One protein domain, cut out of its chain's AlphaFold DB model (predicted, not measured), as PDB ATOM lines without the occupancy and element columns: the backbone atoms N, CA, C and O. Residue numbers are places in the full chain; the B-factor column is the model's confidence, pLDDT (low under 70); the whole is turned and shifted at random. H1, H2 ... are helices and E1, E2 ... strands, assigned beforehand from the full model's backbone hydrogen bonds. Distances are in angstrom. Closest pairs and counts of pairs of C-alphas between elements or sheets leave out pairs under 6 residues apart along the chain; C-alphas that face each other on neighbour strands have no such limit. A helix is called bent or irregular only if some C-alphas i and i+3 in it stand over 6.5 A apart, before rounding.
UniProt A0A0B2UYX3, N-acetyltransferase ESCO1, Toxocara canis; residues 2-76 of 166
ATOM      1  N   VAL A   2     321.651 298.093 539.058       78.81
ATOM      2  CA  VAL A   2     320.331 298.697 538.841       78.81
ATOM      3  C   VAL A   2     319.948 299.375 540.154       78.81
ATOM      4  O   VAL A   2     320.245 298.829 541.214       78.81
ATOM      5  N   TYR A   3     319.413 300.587 540.089       86.50
ATOM      6  CA  TYR A   3     319.047 301.374 541.264       86.50
ATOM      7  C   TYR A   3     317.881 302.293 540.906       86.50
ATOM      8  O   TYR A   3     317.723 302.659 539.738       86.50
ATOM      9  N   ASP A   4     317.079 302.658 541.899       89.94
ATOM     10  CA  ASP A   4     315.971 303.588 541.712       89.94
ATOM     11  C   ASP A   4     316.488 305.043 541.647       89.94
ATOM     12  O   ASP A   4     317.157 305.536 542.562       89.94
ATOM     13  N   ILE A   5     316.195 305.732 540.536       89.75
ATOM     14  CA  ILE A   5     316.590 307.126 540.300       89.75
ATOM     15  C   ILE A   5     315.696 308.132 541.031       89.75
ATOM     16  O   ILE A   5     315.995 309.319 541.010       89.75
ATOM     17  N   ASP A   6     314.647 307.717 541.719       94.12
ATOM     18  CA  ASP A   6     313.844 308.603 542.562       94.12
ATOM     19  C   ASP A   6     314.152 308.381 544.051       94.12
ATOM     20  O   ASP A   6     314.015 309.288 544.876       94.12
ATOM     21  N   CYS A   7     314.736 307.232 544.402       93.94
ATOM     22  CA  CYS A   7     315.213 306.945 545.748       93.94
ATOM     23  C   CYS A   7     316.598 307.571 546.027       93.94
ATOM     24  O   CYS A   7     317.643 307.157 545.519       93.94
ATOM     25  N   MET A   8     316.646 308.552 546.936       90.44
ATOM     26  CA  MET A   8     317.906 309.186 547.364       90.44
ATOM     27  C   MET A   8     318.902 308.211 548.014       90.44
ATOM     28  O   MET A   8     320.115 308.394 547.880       90.44
ATOM     29  N   ARG A   9     318.417 307.169 548.707       91.88
ATOM     30  CA  ARG A   9     319.282 306.132 549.301       91.88
ATOM     31  C   ARG A   9     319.976 305.314 548.214       91.88
ATOM     32  O   ARG A   9     321.192 305.141 548.277       91.88
ATOM     33  N   ASP A  10     319.232 304.913 547.193       91.31
ATOM     34  CA  ASP A  10     319.731 304.150 546.050       91.31
ATOM     35  C   ASP A  10     320.740 304.950 545.233       91.31
ATOM     36  O   ASP A  10     321.827 304.451 544.945       91.31
ATOM     37  N   LYS A  11     320.455 306.230 544.948       90.31
ATOM     38  CA  LYS A  11     321.426 307.147 544.319       90.31
ATOM     39  C   LYS A  11     322.735 307.218 545.088       90.31
ATOM     40  O   LYS A  11     323.813 307.193 544.493       90.31
ATOM     41  N   ARG A  12     322.652 307.343 546.415       88.38
ATOM     42  CA  ARG A  12     323.835 307.429 547.271       88.38
ATOM     43  C   ARG A  12     324.630 306.126 547.228       88.38
ATOM     44  O   ARG A  12     325.827 306.180 546.962       88.38
ATOM     45  N   ALA A  13     323.974 304.982 547.405       87.44
ATOM     46  CA  ALA A  13     324.612 303.669 547.335       87.44
ATOM     47  C   ALA A  13     325.234 303.402 545.951       87.44
ATOM     48  O   ALA A  13     326.356 302.902 545.861       87.44
ATOM     49  N   HIS A  14     324.551 303.798 544.874       85.94
ATOM     50  CA  HIS A  14     325.061 303.730 543.508       85.94
ATOM     51  C   HIS A  14     326.336 304.564 543.338       85.94
ATOM     52  O   HIS A  14     327.367 304.052 542.893       85.94
ATOM     53  N   ASN A  15     326.301 305.833 543.747       84.19
ATOM     54  CA  ASN A  15     327.458 306.722 543.667       84.19
ATOM     55  C   ASN A  15     328.628 306.217 544.516       84.19
ATOM     56  O   ASN A  15     329.770 306.245 544.060       84.19
ATOM     57  N   GLU A  16     328.360 305.734 545.729       85.88
ATOM     58  CA  GLU A  16     329.372 305.132 546.597       85.88
ATOM     59  C   GLU A  16     329.988 303.892 545.936       85.88
ATOM     60  O   GLU A  16     331.212 303.771 545.897       85.88
ATOM     61  N   TYR A  17     329.183 303.017 545.328       84.38
ATOM     62  CA  TYR A  17     329.668 301.837 544.612       84.38
ATOM     63  C   TYR A  17     330.551 302.197 543.409       84.38
ATOM     64  O   TYR A  17     331.639 301.636 543.257       84.38
ATOM     65  N   HIS A  18     330.118 303.137 542.564       80.81
ATOM     66  CA  HIS A  18     330.873 303.556 541.378       80.81
ATOM     67  C   HIS A  18     332.165 304.291 541.740       80.81
ATOM     68  O   HIS A  18     333.204 304.065 541.115       80.81
ATOM     69  N   ASN A  19     332.131 305.114 542.788       81.12
ATOM     70  CA  ASN A  19     333.284 305.900 543.210       81.12
ATOM     71  C   ASN A  19     334.191 305.175 544.202       81.12
ATOM     72  O   ASN A  19     335.278 305.683 544.473       81.12
ATOM     73  N   ARG A  20     333.817 303.986 544.702       82.69
ATOM     74  CA  ARG A  20     334.561 303.276 545.756       82.69
ATOM     75  C   ARG A  20     336.052 303.164 545.470       82.69
ATOM     76  O   ARG A  20     336.858 303.309 546.377       82.69
ATOM     77  N   PHE A  21     336.450 302.935 544.220       76.00
ATOM     78  CA  PHE A  21     337.863 302.806 543.857       76.00
ATOM     79  C   PHE A  21     338.568 304.157 543.709       76.00
ATOM     80  O   PHE A  21     339.740 304.272 544.058       76.00
ATOM     81  N   ALA A  22     337.860 305.190 543.249       75.06
ATOM     82  CA  ALA A  22     338.396 306.543 543.126       75.06
ATOM     83  C   ALA A  22     338.574 307.220 544.497       75.06
ATOM     84  O   ALA A  22     339.547 307.950 544.712       75.06
ATOM     85  N   THR A  23     337.666 306.964 545.441       78.88
ATOM     86  CA  THR A  23     337.702 307.498 546.813       78.88
ATOM     87  C   THR A  23     338.645 306.717 547.726       78.88
ATOM     88  O   THR A  23     339.113 307.242 548.733       78.88
ATOM     89  N   THR A  24     339.001 305.486 547.353       80.31
ATOM     90  CA  THR A  24     339.911 304.640 548.125       80.31
ATOM     91  C   THR A  24     341.375 305.023 547.886       80.31
ATOM     92  O   THR A  24     341.979 304.662 546.875       80.31
ATOM     93  N   SER A  25     341.987 305.710 548.855       82.75
ATOM     94  CA  SER A  25     343.376 306.194 548.775       82.75
ATOM     95  C   SER A  25     344.397 305.092 548.467       82.75
ATOM     96  O   SER A  25     345.276 305.293 547.632       82.75
ATOM     97  N   TRP A  26     344.258 303.899 549.060       82.62
ATOM     98  CA  TRP A  26     345.192 302.787 548.826       82.62
ATOM     99  C   TRP A  26     345.125 302.209 547.402       82.62
ATOM    100  O   TRP A  26     346.069 301.536 546.985       82.62
ATOM    101  N   PHE A  27     344.038 302.469 546.664       82.00
ATOM    102  CA  PHE A  27     343.852 302.034 545.278       82.00
ATOM    103  C   PHE A  27     344.504 303.000 544.278       82.00
ATOM    104  O   PHE A  27     344.832 302.610 543.158       82.00
ATOM    105  N   ARG A  28     344.755 304.251 544.689       85.38
ATOM    106  CA  ARG A  28     345.456 305.237 543.863       85.38
ATOM    107  C   ARG A  28     346.922 304.843 543.687       85.38
ATOM    108  O   ARG A  28     347.565 304.279 544.581       85.38
ATOM    109  N   VAL A  29     347.440 305.131 542.502       88.81
ATOM    110  CA  VAL A  29     348.806 304.811 542.093       88.81
ATOM    111  C   VAL A  29     349.512 306.112 541.732       88.81
ATOM    112  O   VAL A  29     349.001 306.871 540.912       88.81
ATOM    113  N   THR A  30     350.668 306.375 542.337       91.62
ATOM    114  CA  THR A  30     351.516 307.515 541.958       91.62
ATOM    115  C   THR A  30     352.477 307.133 540.831       91.62
ATOM    116  O   THR A  30     352.800 305.958 540.649       91.62
ATOM    117  N   PHE A  31     352.993 308.122 540.095       93.56
ATOM    118  CA  PHE A  31     354.011 307.881 539.063       93.56
ATOM    119  C   PHE A  31     355.259 307.193 539.630       93.56
ATOM    120  O   PHE A  31     355.717 306.206 539.069       93.56
ATOM    121  N   THR A  32     355.723 307.606 540.814       95.06
ATOM    122  CA  THR A  32     356.851 306.960 541.504       95.06
ATOM    123  C   THR A  32     356.598 305.475 541.775       95.06
ATOM    124  O   THR A  32     357.503 304.658 541.632       95.06
ATOM    125  N   GLN A  33     355.368 305.096 542.142       93.88
ATOM    126  CA  GLN A  33     355.021 303.685 542.330       93.88
ATOM    127  C   GLN A  33     355.081 302.908 541.016       93.88
ATOM    128  O   GLN A  33     355.623 301.807 540.998       93.88
ATOM    129  N   ILE A  34     354.573 303.487 539.923       94.56
ATOM    130  CA  ILE A  34     354.653 302.889 538.583       94.56
ATOM    131  C   ILE A  34     356.113 302.670 538.190       94.56
ATOM    132  O   ILE A  34     356.462 301.581 537.739       94.56
ATOM    133  N   ASP A  35     356.965 303.672 538.379       95.06
ATOM    134  CA  ASP A  35     358.372 303.590 537.990       95.06
ATOM    135  C   ASP A  35     359.142 302.573 538.832       95.06
ATOM    136  O   ASP A  35     359.963 301.830 538.295       95.06
ATOM    137  N   ASN A  36     358.829 302.454 540.122       94.50
ATOM    138  CA  ASN A  36     359.387 301.394 540.960       94.50
ATOM    139  C   ASN A  36     358.926 300.006 540.491       94.50
ATOM    140  O   ASN A  36     359.745 299.101 540.357       94.50
ATOM    141  N   TRP A  37     357.647 299.833 540.149       95.81
ATOM    142  CA  TRP A  37     357.157 298.552 539.625       95.81
ATOM    143  C   TRP A  37     357.772 298.187 538.276       95.81
ATOM    144  O   TRP A  37     358.052 297.016 538.053       95.81
ATOM    145  N   LYS A  38     358.038 299.157 537.395       94.94
ATOM    146  CA  LYS A  38     358.737 298.916 536.120       94.94
ATOM    147  C   LYS A  38     360.175 298.426 536.306       94.94
ATOM    148  O   LYS A  38     360.675 297.723 535.437       94.94
ATOM    149  N   LYS A  39     360.835 298.797 537.409       93.44
ATOM    150  CA  LYS A  39     362.180 298.302 537.755       93.44
ATOM    151  C   LYS A  39     362.143 296.866 538.281       93.44
ATOM    152  O   LYS A  39     363.073 296.108 538.037       93.44
ATOM    153  N   GLU A  40     361.087 296.501 539.008       91.44
ATOM    154  CA  GLU A  40     360.971 295.204 539.692       91.44
ATOM    155  C   GLU A  40     360.269 294.115 538.866       91.44
ATOM    156  O   GLU A  40     360.447 292.925 539.132       91.44
ATOM    157  N   LEU A  41     359.422 294.495 537.905       94.31
ATOM    158  CA  LEU A  41     358.507 293.584 537.220       94.31
ATOM    159  C   LEU A  41     358.656 293.646 535.705       94.31
ATOM    160  O   LEU A  41     358.886 294.699 535.116       94.31
ATOM    161  N   CYS A  42     358.397 292.509 535.061       92.25
ATOM    162  CA  CYS A  42     358.171 292.481 533.624       92.25
ATOM    163  C   CYS A  42     356.867 293.221 533.299       92.25
ATOM    164  O   CYS A  42     355.836 293.004 533.948       92.25
ATOM    165  N   PHE A  43     356.902 294.081 532.286       94.25
ATOM    166  CA  PHE A  43     355.736 294.827 531.843       94.25
ATOM    167  C   PHE A  43     355.721 295.004 530.326       94.25
ATOM    168  O   PHE A  43     356.745 294.905 529.654       94.25
ATOM    169  N   ALA A  44     354.539 295.307 529.798       94.19
ATOM    170  CA  ALA A  44     354.340 295.730 528.424       94.19
ATOM    171  C   ALA A  44     353.707 297.122 528.400       94.19
ATOM    172  O   ALA A  44     352.750 297.391 529.132       94.19
ATOM    173  N   VAL A  45     354.217 297.990 527.530       94.69
ATOM    174  CA  VAL A  45     353.541 299.242 527.178       94.69
ATOM    175  C   VAL A  45     352.414 298.909 526.204       94.69
ATOM    176  O   VAL A  45     352.598 298.143 525.254       94.69
ATOM    177  N   VAL A  46     351.231 299.451 526.461       91.75
ATOM    178  CA  VAL A  46     350.058 299.311 525.600       91.75
ATOM    179  C   VAL A  46     349.387 300.664 525.430       91.75
ATOM    180  O   VAL A  46     349.621 301.596 526.199       91.75
ATOM    181  N   GLU A  47     348.515 300.771 524.435       88.69
ATOM    182  CA  GLU A  47     347.683 301.956 524.270       88.69
ATOM    183  C   GLU A  47     346.910 302.256 525.567       88.69
ATOM    184  O   GLU A  47     346.161 301.416 526.083       88.69
ATOM    185  N   GLY A  48     347.137 303.452 526.114       87.25
ATOM    186  CA  GLY A  48     346.495 303.925 527.337       87.25
ATOM    187  C   GLY A  48     347.079 303.394 528.653       87.25
ATOM    188  O   GLY A  48     346.469 303.638 529.693       87.25
ATOM    189  N   GLY A  49     348.222 302.690 528.663       92.50
ATOM    190  CA  GLY A  49     348.881 302.332 529.926       92.50
ATOM    191  C   GLY A  49     349.918 301.209 529.871       92.50
ATOM    192  O   GLY A  49     350.622 301.010 528.884       92.50
ATOM    193  N   TYR A  50     350.017 300.471 530.979       94.88
ATOM    194  CA  TYR A  50     350.997 299.404 531.186       94.88
ATOM    195  C   TYR A  50     350.302 298.125 531.651       94.88
ATOM    196  O   TYR A  50     349.373 298.177 532.457       94.88
ATOM    197  N   ILE A  51     350.776 296.974 531.177       95.94
ATOM    198  CA  ILE A  51     350.386 295.654 531.683       95.94
ATOM    199  C   ILE A  51     351.579 295.082 532.433       95.94
ATOM    200  O   ILE A  51     352.625 294.870 531.830       95.94
ATOM    201  N   PHE A  52     351.421 294.820 533.728       95.94
ATOM    202  CA  PHE A  52     352.450 294.193 534.555       95.94
ATOM    203  C   PHE A  52     352.203 292.690 534.665       95.94
ATOM    204  O   PHE A  52     351.080 292.264 534.937       95.94
ATOM    205  N   ASN A  53     353.256 291.893 534.496       94.38
ATOM    206  CA  ASN A  53     353.240 290.464 534.779       94.38
ATOM    207  C   ASN A  53     353.830 290.223 536.175       94.38
ATOM    208  O   ASN A  53     354.989 290.544 536.442       94.38
ATOM    209  N   ILE A  54     353.014 289.664 537.067       93.88
ATOM    210  CA  ILE A  54     353.378 289.405 538.458       93.88
ATOM    211  C   ILE A  54     353.426 287.894 538.658       93.88
ATOM    212  O   ILE A  54     352.393 287.228 538.682       93.88
ATOM    213  N   LYS A  55     354.633 287.351 538.832       91.50
ATOM    214  CA  LYS A  55     354.812 285.933 539.169       91.50
ATOM    215  C   LYS A  55     354.317 285.654 540.589       91.50
ATOM    216  O   LYS A  55     354.464 286.494 541.478       91.50
ATOM    217  N   ALA A  56     353.831 284.438 540.837       89.69
ATOM    218  CA  ALA A  56     353.409 284.004 542.171       89.69
ATOM    219  C   ALA A  56     354.531 284.117 543.223       89.69
ATOM    220  O   ALA A  56     354.258 284.388 544.389       89.69
ATOM    221  N   SER A  57     355.796 283.987 542.814       90.69
ATOM    222  CA  SER A  57     356.967 284.149 543.683       90.69
ATOM    223  C   SER A  57     357.397 285.603 543.908       90.69
ATOM    224  O   SER A  57     358.241 285.856 544.769       90.69
ATOM    225  N   ALA A  58     356.841 286.571 543.170       92.88
ATOM    226  CA  ALA A  58     357.236 287.970 543.289       92.88
ATOM    227  C   ALA A  58     356.943 288.507 544.700       92.88
ATOM    228  O   ALA A  58     355.912 288.200 545.305       92.88
ATOM    229  N   LYS A  59     357.849 289.342 545.213       91.50
ATOM    230  CA  LYS A  59     357.713 290.041 546.496       91.50
ATOM    231  C   LYS A  59     357.758 291.547 546.242       91.50
ATOM    232  O   LYS A  59     358.777 292.180 546.470       91.50
ATOM    233  N   CYS A  60     356.657 292.109 545.745       92.19
ATOM    234  CA  CYS A  60     356.567 293.530 545.401       92.19
ATOM    235  C   CYS A  60     355.299 294.183 545.965       92.19
ATOM    236  O   CYS A  60     354.311 293.515 546.297       92.19
ATOM    237  N   ALA A  61     355.306 295.514 546.049       92.81
ATOM    238  CA  ALA A  61     354.163 296.276 546.552       92.81
ATOM    239  C   ALA A  61     352.907 296.120 545.673       92.81
ATOM    240  O   ALA A  61     351.790 296.158 546.192       92.81
ATOM    241  N   LEU A  62     353.069 295.908 544.360       93.12
ATOM    242  CA  LEU A  62     351.942 295.696 543.449       93.12
ATOM    243  C   LEU A  62     351.228 294.364 543.714       93.12
ATOM    244  O   LEU A  62     350.000 294.328 543.718       93.12
ATOM    245  N   LYS A  63     351.972 293.291 544.012       92.75
ATOM    246  CA  LYS A  63     351.385 291.988 544.352       92.75
ATOM    247  C   LYS A  63     350.522 292.068 545.611       92.75
ATOM    248  O   LYS A  63     349.373 291.649 545.581       92.75
ATOM    249  N   LYS A  64     351.026 292.720 546.665       90.50
ATOM    250  CA  LYS A  64     350.265 292.952 547.908       90.50
ATOM    251  C   LYS A  64     348.948 293.693 547.651       90.50
ATOM    252  O   LYS A  64     347.932 293.427 548.287       90.50
ATOM    253  N   ARG A  65     348.948 294.643 546.705       89.81
ATOM    254  CA  ARG A  65     347.728 295.350 546.285       89.81
ATOM    255  C   ARG A  65     346.774 294.436 545.520       89.81
ATOM    256  O   ARG A  65     345.575 294.506 545.765       89.81
ATOM    257  N   LEU A  66     347.292 293.598 544.622       89.81
ATOM    258  CA  LEU A  66     346.492 292.635 543.865       89.81
ATOM    259  C   LEU A  66     345.796 291.628 544.790       89.81
ATOM    260  O   LEU A  66     344.596 291.418 544.645       89.81
ATOM    261  N   GLU A  67     346.512 291.072 545.767       88.88
ATOM    262  CA  GLU A  67     345.965 290.141 546.767       88.88
ATOM    263  C   GLU A  67     344.786 290.781 547.523       88.88
ATOM    264  O   GLU A  67     343.682 290.240 547.536       88.88
ATOM    265  N   LYS A  68     344.955 292.027 547.991       86.00
ATOM    266  CA  LYS A  68     343.889 292.799 548.657       86.00
ATOM    267  C   LYS A  68     342.648 293.038 547.781       86.00
ATOM    268  O   LYS A  68     341.539 293.173 548.306       86.00
ATOM    269  N   VAL A  69     342.815 293.155 546.462       83.38
ATOM    270  CA  VAL A  69     341.697 293.293 545.509       83.38
ATOM    271  C   VAL A  69     341.031 291.939 545.255       83.38
ATOM    272  O   VAL A  69     339.803 291.874 545.204       83.38
ATOM    273  N   SER A  70     341.824 290.874 545.132       76.56
ATOM    274  CA  SER A  70     341.350 289.514 544.865       76.56
ATOM    275  C   SER A  70     340.459 288.988 545.992       76.56
ATOM    276  O   SER A  70     339.360 288.502 545.721       76.56
ATOM    277  N   ASP A  71     340.853 289.188 547.253       64.88
ATOM    278  CA  ASP A  71     340.087 288.720 548.418       64.88
ATOM    279  C   ASP A  71     338.694 289.359 548.516       64.88
ATOM    280  O   ASP A  71     337.731 288.723 548.941       64.88
ATOM    281  N   ARG A  72     338.544 290.600 548.035       56.00
ATOM    282  CA  ARG A  72     337.257 291.317 548.002       56.00
ATOM    283  C   ARG A  72     336.310 290.853 546.895       56.00
ATOM    284  O   ARG A  72     335.155 291.267 546.886       56.00
ATOM    285  N   SER A  73     336.782 290.028 545.959       52.31
ATOM    286  CA  SER A  73     335.976 289.488 544.857       52.31
ATOM    287  C   SER A  73     335.335 288.128 545.166       52.31
ATOM    288  O   SER A  73     334.715 287.542 544.286       52.31
ATOM    289  N   ARG A  74     335.445 287.629 546.407       47.91
ATOM    290  CA  ARG A  74     334.793 286.391 546.885       47.91
ATOM    291  C   ARG A  74     333.308 286.577 547.256       47.91
ATOM    292  O   ARG A  74     332.807 285.859 548.112       47.91
ATOM    293  N   VAL A  75     332.622 287.558 546.669       44.56
ATOM    294  CA  VAL A  75     331.177 287.747 546.880       44.56
ATOM    295  C   VAL A  75     330.428 286.769 545.980       44.56
ATOM    296  O   VAL A  75     330.736 286.685 544.792       44.56
ATOM    297  N   SER A  76     329.498 286.041 546.596       41.84
ATOM    298  CA  SER A  76     328.639 284.983 546.066       41.84
ATOM    299  C   SER A  76     328.192 285.258 544.634       41.84
ATOM    300  O   SER A  76     327.517 286.251 544.362       41.84
TER     301      SER A  76
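What this domain is: This is residues 2 to 76 of the 166 residues of the protein "N-acetyltransferase ESCO1" of Toxocara canis (UniProt A0A0B2UYX3). This is a small head with a long helix at a distance from it: the two-stranded hairpin of E1 and E2 and the short helix H2 make the head at one end of the longest axis, and H1 makes the other end. From the head, H3 runs back towards the H1 end but stays apart from H1, and the last printed residues, 70 to 76, stick out free on the side of H3 away from the head. The printed part has 75 residues, with three named helices and two named strands in the order H1, H2, E1, E2, H3, a mixed class of helices and strands; the sheet has the order E1 - E2 and is antiparallel. The whole is only just loose, close to extended, with a radius of gyration of the C-alphas of 16.6 A, and it is elongated, spanning 49 by 28 by 21 A.

Where its parts are: H1, residues 8 to 23, begins with C-alpha 8 at (317.906, 309.186, 547.364) and is 19.9 A long from first to last C-alpha. It has a kink of 39 degrees near residue 17 and is irregular: C-alphas 18 and 21 are 7.5 A apart. H2, residues 31 to 40, is 14.5 A long. E1, residues 42 to 46, is 13.3 A long and begins with C-alpha 42 at (358.171, 292.481, 533.624). E2, residues 49 to 53, is 13.5 A long. H3, residues 61 to 71, is 16.1 A long and ends with C-alpha 71 at (340.087, 288.720, 548.418).

How they stand to each other: H1 touches no helix, and it is apart from H2, E1, E2 and H3. E1 and E2 form a hairpin, antiparallel at 153 degrees; C-alphas 43 and 52 face each other at 4.3 A. N 44 and O 51 are within hydrogen-bond range at 2.8 A, as are N 49 and O 46 at 3.0 A. H2 and E2 are near each other, with 5 pairs of C-alphas within 10 A. H2 and H3 are close but not clearly touching; their closest C-alphas, those of Trp 37 and Leu 62, are 7.1 A apart. Their lines stand about perpendicular, at 81 degrees. H3 is apart from E1. Every O i to N i+4 pair is within hydrogen-bond range in H2 and H3, and 10 of 12 are in H1.

The domain as a whole: The two C-alphas farthest apart, those of Asp 6 and Lys 39, are 49.7 A apart. The printed part has no cut. The links from H2 to E1 and from E1 to E2 are tight, those from H1 to H2 and from E2 to H3 are short, and there is no long link. Residues 15 to 25, of which 15 to 23 belong to H1, stand free, and so do residues 70 to 76. The mean pLDDT of the printed part is 86.2, and residues 71 to 76 are under 70.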